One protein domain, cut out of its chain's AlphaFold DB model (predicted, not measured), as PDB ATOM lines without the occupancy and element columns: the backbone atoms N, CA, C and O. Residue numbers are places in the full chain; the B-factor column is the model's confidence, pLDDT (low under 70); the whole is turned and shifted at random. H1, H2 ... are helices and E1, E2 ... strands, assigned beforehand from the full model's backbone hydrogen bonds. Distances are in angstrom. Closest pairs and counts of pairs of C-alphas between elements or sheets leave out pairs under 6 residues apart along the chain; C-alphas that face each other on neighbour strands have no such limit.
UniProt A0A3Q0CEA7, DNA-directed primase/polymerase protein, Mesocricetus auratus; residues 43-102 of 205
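Overview. This is residues 43 to 102 of the 205 residues of the protein "DNA-directed primase/polymerase protein" of Mesocricetus auratus (UniProt A0A3Q0CEA7). A small twisted sheet of four strands has one helix, H1, packed along one face, while a second helix, H2, sits off to the side and only grazes the sheet. The two longest strands, E2 and E3, form a hairpin in the middle of the sheet, and the short strands E1 and E4 are its edges. The printed part has 60 residues, with two named helices and four named strands in the order E1, H1, E2, E3, H2, E4; the sheet's order is E1, E3, E2, E4, all antiparallel, and the class is mixed, helices and strands. It is compact, with a radius of gyration of the C-alphas of 11.5 A, and spans 32 by 25 by 14 A.

Arrangement. The inner strands E2, residues 63 to 68, and E3, residues 76 to 81, form a hairpin, antiparallel at 149 degrees between their directions; N 65 and O 79 are within hydrogen-bond range at 2.8 A, as are N 79 and O 65 at 2.7 A. E1, residues 43 to 45, is the antiparallel neighbour of E3 at 152 degrees, with N 45 and O 78 at 2.8 A. E4, residues 99 to 101, is the antiparallel neighbour of E2 at 146 degrees, with N 66 and O 100 at 2.8 A. From edge to edge the strands' lines turn by 91 degrees. H1, residues 48 to 57, is on the sheet at a height over the sheet of 8.7 A, and the two make two layers, a helix on one face of a sheet. H1 lies over E3 and runs along the strands, at 6 degrees to E3 on the local plane; the closest C-alphas of H1 and E3, those of Gln 48 and Tyr 78, are 6.1 A apart. H2, residues 83 to 92, only grazes the sheet, with its residues 83 to 90; its closest C-alphas with E2, those of Tyr 83 and His 63, are 7.3 A apart. H1 and H2 are apart. E1, H1, E2 and E3, H2, E4 are split strand-helix-strand units, two strands running the same way with another strand between them in the sheet, each with a right-handed crossover. Every O i to N i+4 pair is within hydrogen-bond range in H1, and 5 of 6 are in H2.

Along the chain. E2 measures 16.4 A from first to last C-alpha and E3 15.8 A. H1 measures 14.5 A and H2 14.6 A; E1 is 6.8 A long and E4 6.9 A. E1 begins at C-alpha 43, (38.735, -21.750, 21.433), H2 begins at C-alpha 83, (47.492, -31.655, 19.092), and E4 ends at C-alpha 101, (38.547, -36.126, 17.766).

Size, cuts and confidence. The two C-alphas farthest apart, those of Lys 59 and Asp 73, are 34.3 A apart. The printed part has no cut, and no link is long. The mean pLDDT of the printed part is 84.3; residues 70 to 74 and 92 to 97, of which 92 belongs to H2, are under 70.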
ATOM      1  N   LYS A  43      40.069 -22.356  21.602       92.25
ATOM      2  CA  LYS A  43      38.735 -21.750  21.433       92.25
ATOM      3  C   LYS A  43      37.623 -22.778  21.567       92.25
ATOM      4  O   LYS A  43      37.716 -23.850  20.991       92.25
ATOM      5  N   LEU A  44      36.570 -22.429  22.301       92.44
ATOM      6  CA  LEU A  44      35.392 -23.273  22.494       92.44
ATOM      7  C   LEU A  44      34.221 -22.747  21.662       92.44
ATOM      8  O   LEU A  44      34.012 -21.538  21.573       92.44
ATOM      9  N   PHE A  45      33.443 -23.665  21.102       93.88
ATOM     10  CA  PHE A  45      32.259 -23.402  20.295       93.88
ATOM     11  C   PHE A  45      31.121 -24.322  20.735       93.88
ATOM     12  O   PHE A  45      31.335 -25.492  21.036       93.88
ATOM     13  N   HIS A  46      29.889 -23.818  20.726       91.25
ATOM     14  CA  HIS A  46      28.713 -24.638  21.038       91.25
ATOM     15  C   HIS A  46      28.201 -25.435  19.834       91.25
ATOM     16  O   HIS A  46      27.459 -26.396  20.007       91.25
ATOM     17  N   ARG A  47      28.572 -25.041  18.609       91.75
ATOM     18  CA  ARG A  47      28.156 -25.715  17.376       91.75
ATOM     19  C   ARG A  47      29.369 -26.192  16.585       91.75
ATOM     20  O   ARG A  47      30.312 -25.426  16.380       91.75
ATOM     21  N   GLN A  48      29.304 -27.425  16.087       93.44
ATOM     22  CA  GLN A  48      30.370 -28.057  15.303       93.44
ATOM     23  C   GLN A  48      30.736 -27.234  14.063       93.44
ATOM     24  O   GLN A  48      31.908 -26.978  13.792       93.44
ATOM     25  N   ASN A  49      29.728 -26.750  13.334       93.88
ATOM     26  CA  ASN A  49      29.934 -25.951  12.129       93.88
ATOM     27  C   ASN A  49      30.714 -24.650  12.401       93.88
ATOM     28  O   ASN A  49      31.534 -24.241  11.583       93.88
ATOM     29  N   GLN A  50      30.515 -24.019  13.562       95.50
ATOM     30  CA  GLN A  50      31.260 -22.822  13.958       95.50
ATOM     31  C   GLN A  50      32.730 -23.143  14.237       95.50
ATOM     32  O   GLN A  50      33.599 -22.376  13.822       95.50
ATOM     33  N   ALA A  51      33.008 -24.283  14.876       95.38
ATOM     34  CA  ALA A  51      34.373 -24.751  15.085       95.38
ATOM     35  C   ALA A  51      35.087 -24.986  13.744       95.38
ATOM     36  O   ALA A  51      36.179 -24.463  13.539       95.38
ATOM     37  N   PHE A  52      34.443 -25.668  12.791       94.81
ATOM     38  CA  PHE A  52      35.025 -25.884  11.461       94.81
ATOM     39  C   PHE A  52      35.211 -24.595  10.659       94.81
ATOM     40  O   PHE A  52      36.241 -24.425  10.009       94.81
ATOM     41  N   ASN A  53      34.269 -23.654  10.723       94.88
ATOM     42  CA  ASN A  53      34.438 -22.344  10.086       94.88
ATOM     43  C   ASN A  53      35.634 -21.585  10.675       94.88
ATOM     44  O   ASN A  53      36.384 -20.930   9.946       94.88
ATOM     45  N   PHE A  54      35.857 -21.702  11.987       94.94
ATOM     46  CA  PHE A  54      37.045 -21.148  12.617       94.94
ATOM     47  C   PHE A  54      38.329 -21.837  12.129       94.94
ATOM     48  O   PHE A  54      39.258 -21.132  11.749       94.94
ATOM     49  N   VAL A  55      38.365 -23.172  12.042       93.31
ATOM     50  CA  VAL A  55      39.514 -23.908  11.476       93.31
ATOM     51  C   VAL A  55      39.820 -23.442  10.049       93.31
ATOM     52  O   VAL A  55      40.959 -23.096   9.764       93.31
ATOM     53  N   LYS A  56      38.807 -23.321   9.179       92.25
ATOM     54  CA  LYS A  56      38.968 -22.857   7.785       92.25
ATOM     55  C   LYS A  56      39.536 -21.439   7.665       92.25
ATOM     56  O   LYS A  56      40.187 -21.124   6.677       92.25
ATOM     57  N   SER A  57      39.260 -20.571   8.639       92.00
ATOM     58  CA  SER A  57      39.790 -19.196   8.667       92.00
ATOM     59  C   SER A  57      41.142 -19.085   9.375       92.00
ATOM     60  O   SER A  57      41.778 -18.029   9.342       92.00
ATOM     61  N   CYS A  58      41.590 -20.160  10.023       89.44
ATOM     62  CA  CYS A  58      42.837 -20.201  10.755       89.44
ATOM     63  C   CYS A  58      43.995 -20.595   9.831       89.44
ATOM     64  O   CYS A  58      43.871 -21.495   9.008       89.44
ATOM     65  N   LYS A  59      45.142 -19.922   9.977       85.94
ATOM     66  CA  LYS A  59      46.373 -20.254   9.236       85.94
ATOM     67  C   LYS A  59      47.240 -21.291   9.955       85.94
ATOM     68  O   LYS A  59      48.203 -21.784   9.379       85.94
ATOM     69  N   GLU A  60      46.942 -21.567  11.221       86.69
ATOM     70  CA  GLU A  60      47.682 -22.520  12.045       86.69
ATOM     71  C   GLU A  60      47.099 -23.929  11.900       86.69
ATOM     72  O   GLU A  60      45.910 -24.098  11.630       86.69
ATOM     73  N   ASN A  61      47.932 -24.947  12.124       88.62
ATOM     74  CA  ASN A  61      47.507 -26.342  12.087       88.62
ATOM     75  C   ASN A  61      46.704 -26.704  13.354       88.62
ATOM     76  O   ASN A  61      47.266 -27.104  14.382       88.62
ATOM     77  N   VAL A  62      45.388 -26.509  13.286       93.00
ATOM     78  CA  VAL A  62      44.439 -26.732  14.381       93.00
ATOM     79  C   VAL A  62      43.347 -27.720  13.995       93.00
ATOM     80  O   VAL A  62      42.956 -27.825  12.837       93.00
ATOM     81  N   HIS A  63      42.831 -28.415  15.001       94.62
ATOM     82  CA  HIS A  63      41.882 -29.514  14.859       94.62
ATOM     83  C   HIS A  63      40.683 -29.284  15.777       94.62
ATOM     84  O   HIS A  63      40.755 -28.494  16.725       94.62
ATOM     85  N   VAL A  64      39.575 -29.964  15.482       95.06
ATOM     86  CA  VAL A  64      38.340 -29.890  16.266       95.06
ATOM     87  C   VAL A  64      38.237 -31.110  17.175       95.06
ATOM     88  O   VAL A  64      38.331 -32.248  16.721       95.06
ATOM     89  N   PHE A  65      37.976 -30.865  18.454       93.50
ATOM     90  CA  PHE A  65      37.735 -31.886  19.464       93.50
ATOM     91  C   PHE A  65      36.363 -31.667  20.093       93.50
ATOM     92  O   PHE A  65      36.032 -30.548  20.478       93.50
ATOM     93  N   ALA A  66      35.561 -32.714  20.226       92.38
ATOM     94  CA  ALA A  66      34.307 -32.675  20.957       92.38
ATOM     95  C   ALA A  66      34.548 -33.062  22.420       92.38
ATOM     96  O   ALA A  66      35.099 -34.118  22.719       92.38
ATOM     97  N   LEU A  67      34.122 -32.197  23.333       89.38
ATOM     98  CA  LEU A  67      34.187 -32.388  24.775       89.38
ATOM     99  C   LEU A  67      32.780 -32.662  25.294       89.38
ATOM    100  O   LEU A  67      31.890 -31.826  25.124       89.38
ATOM    101  N   GLU A  68      32.576 -33.805  25.936       84.81
ATOM    102  CA  GLU A  68      31.289 -34.129  26.545       84.81
ATOM    103  C   GLU A  68      31.133 -33.418  27.896       84.81
ATOM    104  O   GLU A  68      31.987 -33.505  28.788       84.81
ATOM    105  N   CYS A  69      30.039 -32.673  28.052       70.19
ATOM    106  CA  CYS A  69      29.734 -31.959  29.281       70.19
ATOM    107  C   CYS A  69      28.942 -32.848  30.238       70.19
ATOM    108  O   CYS A  69      27.795 -33.185  29.980       70.19
ATOM    109  N   LYS A  70      29.496 -33.093  31.431       63.84
ATOM    110  CA  LYS A  70      28.832 -33.854  32.512       63.84
ATOM    111  C   LYS A  70      27.471 -33.297  32.964       63.84
ATOM    112  O   LYS A  70      26.773 -33.960  33.718       63.84
ATOM    113  N   ALA A  71      27.136 -32.061  32.590       61.75
ATOM    114  CA  ALA A  71      25.945 -31.353  33.053       61.75
ATOM    115  C   ALA A  71      24.699 -31.569  32.172       61.75
ATOM    116  O   ALA A  71      23.615 -31.157  32.575       61.75
ATOM    117  N   GLY A  72      24.829 -32.186  30.993       54.91
ATOM    118  CA  GLY A  72      23.706 -32.433  30.092       54.91
ATOM    119  C   GLY A  72      23.904 -33.730  29.328       54.91
ATOM    120  O   GLY A  72      24.984 -33.965  28.798       54.91
ATOM    121  N   ASP A  73      22.858 -34.549  29.292       59.53
ATOM    122  CA  ASP A  73      22.814 -35.841  28.610       59.53
ATOM    123  C   ASP A  73      23.333 -35.706  27.162       59.53
ATOM    124  O   ASP A  73      22.711 -35.050  26.323       59.53
ATOM    125  N   GLY A  74      24.548 -36.201  26.902       66.31
ATOM    126  CA  GLY A  74      25.208 -36.164  25.592       66.31
ATOM    127  C   GLY A  74      25.547 -34.779  25.014       66.31
ATOM    128  O   GLY A  74      25.901 -34.689  23.833       66.31
ATOM    129  N   GLN A  75      25.455 -33.681  25.779       79.94
ATOM    130  CA  GLN A  75      25.751 -32.346  25.241       79.94
ATOM    131  C   GLN A  75      27.260 -32.160  25.022       79.94
ATOM    132  O   GLN A  75      28.067 -32.292  25.945       79.94
ATOM    133  N   ARG A  76      27.639 -31.793  23.792       87.00
ATOM    134  CA  ARG A  76      29.038 -31.603  23.380       87.00
ATOM    135  C   ARG A  76      29.374 -30.128  23.169       87.00
ATOM    136  O   ARG A  76      28.599 -29.383  22.571       87.00
ATOM    137  N   ILE A  77      30.558 -29.726  23.621       91.12
ATOM    138  CA  ILE A  77      31.197 -28.446  23.286       91.12
ATOM    139  C   ILE A  77      32.413 -28.745  22.414       91.12
ATOM    140  O   ILE A  77      33.154 -29.685  22.680       91.12
ATOM    141  N   TYR A  78      32.642 -27.943  21.382       93.25
ATOM    142  CA  TYR A  78      33.710 -28.158  20.412       93.25
ATOM    143  C   TYR A  78      34.906 -27.259  20.721       93.25
ATOM    144  O   TYR A  78      34.801 -26.035  20.686       93.25
ATOM    145  N   LEU A  79      36.046 -27.861  21.030       93.31
ATOM    146  CA  LEU A  79      37.330 -27.208  21.230       93.31
ATOM    147  C   LEU A  79      38.116 -27.183  19.919       93.31
ATOM    148  O   LEU A  79      38.270 -28.210  19.271       93.31
ATOM    149  N   VAL A  80      38.673 -26.027  19.568       94.81
ATOM    150  CA  VAL A  80      39.667 -25.886  18.503       94.81
ATOM    151  C   VAL A  80      41.020 -25.551  19.111       94.81
ATOM    152  O   VAL A  80      41.161 -24.534  19.799       94.81
ATOM    153  N   THR A  81      41.999 -26.416  18.858       92.94
ATOM    154  CA  THR A  81      43.393 -26.272  19.299       92.94
ATOM    155  C   THR A  81      44.316 -27.181  18.474       92.94
ATOM    156  O   THR A  81      43.848 -27.938  17.625       92.94
ATOM    157  N   SER A  82      45.630 -27.116  18.685       91.06
ATOM    158  CA  SER A  82      46.586 -28.051  18.075       91.06
ATOM    159  C   SER A  82      46.772 -29.307  18.935       91.06
ATOM    160  O   SER A  82      46.565 -29.268  20.150       91.06
ATOM    161  N   TYR A  83      47.229 -30.417  18.340       89.62
ATOM    162  CA  TYR A  83      47.492 -31.655  19.092       89.62
ATOM    163  C   TYR A  83      48.492 -31.454  20.237       89.62
ATOM    164  O   TYR A  83      48.275 -31.955  21.336       89.62
ATOM    165  N   ALA A  84      49.561 -30.681  20.013       86.50
ATOM    166  CA  ALA A  84      50.574 -30.410  21.036       86.50
ATOM    167  C   ALA A  84      49.981 -29.681  22.252       86.50
ATOM    168  O   ALA A  84      50.256 -30.044  23.398       86.50
ATOM    169  N   GLN A  85      49.132 -28.678  22.005       86.06
ATOM    170  CA  GLN A  85      48.449 -27.945  23.068       86.06
ATOM    171  C   GLN A  85      47.425 -28.811  23.785       86.06
ATOM    172  O   GLN A  85      47.408 -28.819  25.018       86.06
ATOM    173  N   LEU A  86      46.613 -29.566  23.040       86.81
ATOM    174  CA  LEU A  86      45.672 -30.503  23.638       86.81
ATOM    175  C   LEU A  86      46.408 -31.471  24.559       86.81
ATOM    176  O   LEU A  86      46.073 -31.541  25.737       86.81
ATOM    177  N   TRP A  87      47.442 -32.151  24.059       85.25
ATOM    178  CA  TRP A  87      48.201 -33.142  24.816       85.25
ATOM    179  C   TRP A  87      48.808 -32.568  26.098       85.25
ATOM    180  O   TRP A  87      48.716 -33.189  27.159       85.25
ATOM    181  N   PHE A  88      49.367 -31.356  26.028       82.88
ATOM    182  CA  PHE A  88      49.915 -30.674  27.196       82.88
ATOM    183  C   PHE A  88      48.873 -30.495  28.301       82.88
ATOM    184  O   PHE A  88      49.140 -30.837  29.450       82.88
ATOM    185  N   TYR A  89      47.671 -30.015  27.980       79.44
ATOM    186  CA  TYR A  89      46.630 -29.865  28.998       79.44
ATOM    187  C   TYR A  89      46.008 -31.202  29.399       79.44
ATOM    188  O   TYR A  89      45.726 -31.406  30.581       79.44
ATOM    189  N   TYR A  90      45.835 -32.117  28.449       78.56
ATOM    190  CA  TYR A  90      45.208 -33.419  28.659       78.56
ATOM    191  C   TYR A  90      46.011 -34.291  29.629       78.56
ATOM    192  O   TYR A  90      45.442 -34.872  30.549       78.56
ATOM    193  N   LYS A  91      47.347 -34.297  29.510       76.69
ATOM    194  CA  LYS A  91      48.243 -35.080  30.377       76.69
ATOM    195  C   LYS A  91      48.108 -34.738  31.867       76.69
ATOM    196  O   LYS A  91      48.291 -35.610  32.712       76.69
ATOM    197  N   PHE A  92      47.808 -33.482  32.204       68.50
ATOM    198  CA  PHE A  92      47.778 -33.006  33.595       68.50
ATOM    199  C   PHE A  92      46.367 -32.743  34.139       68.50
ATOM    200  O   PHE A  92      46.189 -32.614  35.351       68.50
ATOM    201  N   ARG A  93      45.346 -32.640  33.279       64.12
ATOM    202  CA  ARG A  93      43.974 -32.299  33.683       64.12
ATOM    203  C   ARG A  93      43.064 -33.524  33.613       64.12
ATOM    204  O   ARG A  93      42.603 -33.896  32.543       64.12
ATOM    205  N   LYS A  94      42.618 -34.017  34.774       57.81
ATOM    206  CA  LYS A  94      41.507 -34.991  34.895       57.81
ATOM    207  C   LYS A  94      40.127 -34.439  34.475       57.81
ATOM    208  O   LYS A  94      39.117 -35.071  34.743       57.81
ATOM    209  N   ALA A  95      40.043 -33.233  33.913       58.72
ATOM    210  CA  ALA A  95      38.771 -32.560  33.628       58.72
ATOM    211  C   ALA A  95      38.262 -32.778  32.191       58.72
ATOM    212  O   ALA A  95      37.088 -32.536  31.939       58.72
ATOM    213  N   LEU A  96      39.110 -33.249  31.269       61.84
ATOM    214  CA  LEU A  96      38.757 -33.507  29.864       61.84
ATOM    215  C   LEU A  96      38.484 -35.001  29.607       61.84
ATOM    216  O   LEU A  96      38.870 -35.523  28.576       61.84
ATOM    217  N   LEU A  97      37.859 -35.707  30.554       64.62
ATOM    218  CA  LEU A  97      37.745 -37.180  30.546       64.62
ATOM    219  C   LEU A  97      37.030 -37.772  29.314       64.62
ATOM    220  O   LEU A  97      37.218 -38.947  29.027       64.62
ATOM    221  N   HIS A  98      36.240 -36.968  28.599       79.06
ATOM    222  CA  HIS A  98      35.450 -37.381  27.438       79.06
ATOM    223  C   HIS A  98      35.748 -36.438  26.272       79.06
ATOM    224  O   HIS A  98      35.007 -35.490  26.004       79.06
ATOM    225  N   CYS A  99      36.910 -36.642  25.657       85.38
ATOM    226  CA  CYS A  99      37.406 -35.855  24.536       85.38
ATOM    227  C   CYS A  99      37.482 -36.748  23.300       85.38
ATOM    228  O   CYS A  99      38.154 -37.777  23.326       85.38
ATOM    229  N   TYR A 100      36.814 -36.332  22.233       87.56
ATOM    230  CA  TYR A 100      36.744 -37.054  20.970       87.56
ATOM    231  C   TYR A 100      37.330 -36.192  19.864       87.56
ATOM    232  O   TYR A 100      37.033 -35.002  19.777       87.56
ATOM    233  N   GLU A 101      38.147 -36.781  19.004       90.31
ATOM    234  CA  GLU A 101      38.547 -36.126  17.766       90.31
ATOM    235  C   GLU A 101      37.364 -36.096  16.794       90.31
ATOM    236  O   GLU A 101      36.665 -37.095  16.622       90.31
ATOM    237  N   VAL A 102      37.122 -34.943  16.171       91.44
ATOM    238  CA  VAL A 102      36.110 -34.822  15.120       91.44
ATOM    239  C   VAL A 102      36.823 -34.876  13.776       91.44
ATOM    240  O   VAL A 102      37.476 -33.909  13.383       91.44
TER     241      VAL A 102